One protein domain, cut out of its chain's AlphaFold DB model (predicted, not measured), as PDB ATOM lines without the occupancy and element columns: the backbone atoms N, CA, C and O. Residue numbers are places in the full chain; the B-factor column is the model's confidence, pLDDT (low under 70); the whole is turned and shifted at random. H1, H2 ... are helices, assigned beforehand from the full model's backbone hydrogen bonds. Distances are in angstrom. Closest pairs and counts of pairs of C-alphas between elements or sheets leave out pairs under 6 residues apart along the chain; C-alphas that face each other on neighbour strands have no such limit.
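This is residues 121 to 162 of the 213 residues of the protein "4Fe-4S ferredoxin-type domain-containing protein" of Candidatus Altiarchaeales archaeon WOR_SM1_79 (UniProt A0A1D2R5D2). There is little regular structure: from its first residue, a looped stretch, residues 121 to 133, leads into two short helices, H1 and then H2, which make a corner in the middle. A second looped stretch, residues 148 to 162, makes the other end of an elongated, loose shape. The 42 printed residues include two named helices and no named strand; the class is all helix, with only 13 residues in named elements. The radius of gyration of the C-alphas is 11.8 A, and the spans are 33 by 18 by 13 A.

H1, residues 134 to 139, and H2, residues 141 to 147, are close but not clearly touching; their closest C-alphas, of Cys 137 and Tyr 144, are 7.6 A apart. Their lines are about perpendicular, at 82 degrees. In both, every O i to N i+4 pair is within hydrogen-bond range.

H1 begins at C-alpha 134 (203.408, 209.456, 230.180) and measures 8.5 A. H2 measures 9.9 A and ends at C-alpha 147 (203.670, 223.775, 220.875).

The C-alphas farthest apart, of Glu 125 and Ser 157, are 32.7 A apart. The H1 to H2 link is tight. Residues 128 to 133 stand free. The printed part has no cut, and no printed residue is under 70 in pLDDT.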
ATOM      1  N   ASP A 121     190.982 213.706 231.409       88.75
ATOM      2  CA  ASP A 121     190.448 212.648 232.288       88.75
ATOM      3  C   ASP A 121     191.415 211.471 232.469       88.75
ATOM      4  O   ASP A 121     191.163 210.557 233.252       88.75
ATOM      5  N   ILE A 122     192.525 211.478 231.732       83.31
ATOM      6  CA  ILE A 122     193.567 210.460 231.827       83.31
ATOM      7  C   ILE A 122     194.314 210.659 233.148       83.31
ATOM      8  O   ILE A 122     194.822 211.744 233.403       83.31
ATOM      9  N   ALA A 123     194.405 209.618 233.974       82.75
ATOM     10  CA  ALA A 123     195.198 209.632 235.201       82.75
ATOM     11  C   ALA A 123     196.453 208.771 235.025       82.75
ATOM     12  O   ALA A 123     196.386 207.664 234.483       82.75
ATOM     13  N   VAL A 124     197.595 209.284 235.480       85.69
ATOM     14  CA  VAL A 124     198.910 208.656 235.285       85.69
ATOM     15  C   VAL A 124     198.963 207.287 235.961       85.69
ATOM     16  O   VAL A 124     199.525 206.335 235.424       85.69
ATOM     17  N   GLU A 125     198.326 207.176 237.121       85.38
ATOM     18  CA  GLU A 125     198.307 205.995 237.975       85.38
ATOM     19  C   GLU A 125     197.565 204.825 237.316       85.38
ATOM     20  O   GLU A 125     197.939 203.666 237.511       85.38
ATOM     21  N   THR A 126     196.536 205.129 236.516       83.38
ATOM     22  CA  THR A 126     195.661 204.140 235.870       83.38
ATOM     23  C   THR A 126     196.030 203.848 234.413       83.38
ATOM     24  O   THR A 126     195.540 202.867 233.865       83.38
ATOM     25  N   HIS A 127     196.920 204.632 233.789       88.38
ATOM     26  CA  HIS A 127     197.297 204.505 232.369       88.38
ATOM     27  C   HIS A 127     198.785 204.168 232.185       88.38
ATOM     28  O   HIS A 127     199.515 204.816 231.433       88.38
ATOM     29  N   LYS A 128     199.254 203.122 232.876       84.81
ATOM     30  CA  LYS A 128     200.670 202.703 232.866       84.81
ATOM     31  C   LYS A 128     201.166 202.264 231.481       84.81
ATOM     32  O   LYS A 128     202.336 202.471 231.162       84.81
ATOM     33  N   ASP A 129     200.272 201.753 230.634       89.69
ATOM     34  CA  ASP A 129     200.589 201.306 229.268       89.69
ATOM     35  C   ASP A 129     200.995 202.448 228.324       89.69
ATOM     36  O   ASP A 129     201.520 202.214 227.237       89.69
ATOM     37  N   PHE A 130     200.813 203.706 228.736       89.25
ATOM     38  CA  PHE A 130     201.194 204.875 227.937       89.25
ATOM     39  C   PHE A 130     202.710 205.135 227.987       89.25
ATOM     40  O   PHE A 130     203.230 206.039 227.323       89.25
ATOM     41  N   GLY A 131     203.434 204.318 228.753       87.88
ATOM     42  CA  GLY A 131     204.883 204.253 228.761       87.88
ATOM     43  C   GLY A 131     205.549 205.222 229.741       87.88
ATOM     44  O   GLY A 131     204.912 206.071 230.368       87.88
ATOM     45  N   PRO A 132     206.886 205.146 229.855       86.06
ATOM     46  CA  PRO A 132     207.643 205.771 230.945       86.06
ATOM     47  C   PRO A 132     207.667 207.305 230.900       86.06
ATOM     48  O   PRO A 132     208.051 207.951 231.868       86.06
ATOM     49  N   ARG A 133     207.287 207.919 229.772       88.38
ATOM     50  CA  ARG A 133     207.204 209.384 229.631       88.38
ATOM     51  C   ARG A 133     205.798 209.931 229.867       88.38
ATOM     52  O   ARG A 133     205.632 211.149 229.824       88.38
ATOM     53  N   HIS A 134     204.810 209.066 230.096       89.25
ATOM     54  CA  HIS A 134     203.408 209.456 230.180       89.25
ATOM     55  C   HIS A 134     203.164 210.531 231.241       89.25
ATOM     56  O   HIS A 134     202.592 211.570 230.919       89.25
ATOM     57  N   GLU A 135     203.689 210.342 232.453       90.00
ATOM     58  CA  GLU A 135     203.555 211.297 233.556       90.00
ATOM     59  C   GLU A 135     204.033 212.702 233.164       90.00
ATOM     60  O   GLU A 135     203.313 213.693 233.296       90.00
ATOM     61  N   ARG A 136     205.234 212.792 232.581       89.56
ATOM     62  CA  ARG A 136     205.791 214.061 232.100       89.56
ATOM     63  C   ARG A 136     204.924 214.681 231.004       89.56
ATOM     64  O   ARG A 136     204.718 215.895 231.011       89.56
ATOM     65  N   CYS A 137     204.452 213.875 230.054       88.00
ATOM     66  CA  CYS A 137     203.571 214.331 228.979       88.00
ATOM     67  C   CYS A 137     202.248 214.868 229.530       88.00
ATOM     68  O   CYS A 137     201.799 215.930 229.105       88.00
ATOM     69  N   PHE A 138     201.663 214.183 230.509       89.56
ATOM     70  CA  PHE A 138     200.403 214.567 231.128       89.56
ATOM     71  C   PHE A 138     200.531 215.839 231.976       89.56
ATOM     72  O   PHE A 138     199.703 216.750 231.861       89.56
ATOM     73  N   ASN A 139     201.597 215.957 232.770       90.19
ATOM     74  CA  ASN A 139     201.857 217.136 233.601       90.19
ATOM     75  C   ASN A 139     202.143 218.389 232.758       90.19
ATOM     76  O   ASN A 139     201.815 219.500 233.163       90.19
ATOM     77  N   ARG A 140     202.688 218.217 231.546       91.88
ATOM     78  CA  ARG A 140     202.984 219.309 230.599       91.88
ATOM     79  C   ARG A 140     202.035 219.351 229.399       91.88
ATOM     80  O   ARG A 140     202.357 219.985 228.396       91.88
ATOM     81  N   LYS A 141     200.870 218.700 229.478       90.56
ATOM     82  CA  LYS A 141     199.932 218.554 228.349       90.56
ATOM     83  C   LYS A 141     199.619 219.887 227.669       90.56
ATOM     84  O   LYS A 141     199.773 219.993 226.460       90.56
ATOM     85  N   GLU A 142     199.300 220.924 228.441       91.06
ATOM     86  CA  GLU A 142     199.014 222.278 227.943       91.06
ATOM     87  C   GLU A 142     200.130 222.842 227.063       91.06
ATOM     88  O   GLU A 142     199.892 223.390 225.991       91.06
ATOM     89  N   GLU A 143     201.371 222.696 227.523       92.62
ATOM     90  CA  GLU A 143     202.546 223.162 226.805       92.62
ATOM     91  C   GLU A 143     202.715 222.395 225.492       92.62
ATOM     92  O   GLU A 143     202.968 223.005 224.456       92.62
ATOM     93  N   TYR A 144     202.539 221.072 225.515       91.44
ATOM     94  CA  TYR A 144     202.617 220.246 224.312       91.44
ATOM     95  C   TYR A 144     201.518 220.583 223.304       91.44
ATOM     96  O   TYR A 144     201.826 220.751 222.125       91.44
ATOM     97  N   PHE A 145     200.274 220.761 223.758       91.69
ATOM     98  CA  PHE A 145     199.171 221.212 222.911       91.69
ATOM     99  C   PHE A 145     199.491 222.573 222.272       91.69
ATOM    100  O   PHE A 145     199.395 222.710 221.055       91.69
ATOM    101  N   ARG A 146     199.967 223.560 223.043       90.12
ATOM    102  CA  ARG A 146     200.334 224.878 222.490       90.12
ATOM    103  C   ARG A 146     201.507 224.814 221.512       90.12
ATOM    104  O   ARG A 146     201.479 225.499 220.497       90.12
ATOM    105  N   ARG A 147     202.515 223.973 221.773       92.44
ATOM    106  CA  ARG A 147     203.670 223.775 220.875       92.44
ATOM    107  C   ARG A 147     203.265 223.271 219.489       92.44
ATOM    108  O   ARG A 147     203.932 223.611 218.520       92.44
ATOM    109  N   VAL A 148     202.190 222.487 219.392       92.00
ATOM    110  CA  VAL A 148     201.638 222.016 218.107       92.00
ATOM    111  C   VAL A 148     200.550 222.941 217.547       92.00
ATOM    112  O   VAL A 148     199.883 222.587 216.579       92.00
ATOM    113  N   GLY A 149     200.356 224.120 218.148       90.25
ATOM    114  CA  GLY A 149     199.371 225.109 217.713       90.25
ATOM    115  C   GLY A 149     197.933 224.815 218.146       90.25
ATOM    116  O   GLY A 149     197.011 225.349 217.550       90.25
ATOM    117  N   ALA A 150     197.693 223.970 219.148       92.81
ATOM    118  CA  ALA A 150     196.348 223.738 219.677       92.81
ATOM    119  C   ALA A 150     195.945 224.781 220.740       92.81
ATOM    120  O   ALA A 150     196.791 225.431 221.360       92.81
ATOM    121  N   CYS A 151     194.639 224.888 220.996       91.75
ATOM    122  CA  CYS A 151     194.025 225.841 221.926       91.75
ATOM    123  C   CYS A 151     193.284 225.119 223.073       91.75
ATOM    124  O   CYS A 151     192.069 225.247 223.154       91.75
ATOM    125  N   PRO A 152     193.954 224.353 223.955       91.69
ATOM    126  CA  PRO A 152     193.298 223.513 224.969       91.69
ATOM    127  C   PRO A 152     192.347 224.315 225.875       91.69
ATOM    128  O   PRO A 152     192.791 225.107 226.699       91.69
ATOM    129  N   ASP A 153     191.037 224.111 225.704       89.69
ATOM    130  CA  ASP A 153     189.936 224.809 226.400       89.69
ATOM    131  C   ASP A 153     189.927 226.331 226.293       89.69
ATOM    132  O   ASP A 153     189.299 227.024 227.095       89.69
ATOM    133  N   MET A 154     190.593 226.856 225.276       90.12
ATOM    134  CA  MET A 154     190.590 228.277 224.970       90.12
ATOM    135  C   MET A 154     189.688 228.546 223.773       90.12
ATOM    136  O   MET A 154     189.433 227.659 222.950       90.12
ATOM    137  N   ASP A 155     189.226 229.786 223.658       89.62
ATOM    138  CA  ASP A 155     188.647 230.262 222.411       89.62
ATOM    139  C   ASP A 155     189.718 230.252 221.308       89.62
ATOM    140  O   ASP A 155     190.912 230.436 221.558       89.62
ATOM    141  N   GLY A 156     189.299 229.996 220.073       86.81
ATOM    142  CA  GLY A 156     190.208 229.910 218.934       86.81
ATOM    143  C   GLY A 156     189.607 229.135 217.770       86.81
ATOM    144  O   GLY A 156     188.476 228.660 217.836       86.81
ATOM    145  N   SER A 157     190.367 228.999 216.685       84.25
ATOM    146  CA  SER A 157     189.979 228.221 215.498       84.25
ATOM    147  C   SER A 157     190.655 226.849 215.429       84.25
ATOM    148  O   SER A 157     190.247 225.998 214.638       84.25
ATOM    149  N   LEU A 158     191.668 226.622 216.267       87.94
ATOM    150  CA  LEU A 158     192.541 225.455 216.204       87.94
ATOM    151  C   LEU A 158     191.985 224.290 217.044       87.94
ATOM    152  O   LEU A 158     190.878 224.354 217.595       87.94
ATOM    153  N   SER A 159     192.710 223.171 217.056       85.25
ATOM    154  CA  SER A 159     192.305 221.939 217.738       85.25
ATOM    155  C   SER A 159     192.229 222.118 219.260       85.25
ATOM    156  O   SER A 159     192.834 223.026 219.828       85.25
ATOM    157  N   SER A 160     191.452 221.258 219.926       85.06
ATOM    158  CA  SER A 160     191.241 221.259 221.386       85.06
ATOM    159  C   SER A 160     190.624 222.534 221.981       85.06
ATOM    160  O   SER A 160     190.586 222.667 223.203       85.06
ATOM    161  N   ARG A 161     190.125 223.449 221.138       89.50
ATOM    162  CA  ARG A 161     189.395 224.649 221.562       89.50
ATOM    163  C   ARG A 161     188.154 224.324 222.379       89.50
ATOM    164  O   ARG A 161     187.540 223.266 222.215       89.50
ATOM    165  N   LYS A 162     187.725 225.300 223.172       92.56
ATOM    166  CA  LYS A 162     186.426 225.266 223.835       92.56
ATOM    167  C   LYS A 162     185.303 225.203 222.796       92.56
ATOM    168  O   LYS A 162     185.311 225.920 221.793       92.56
TER     169      LYS A 162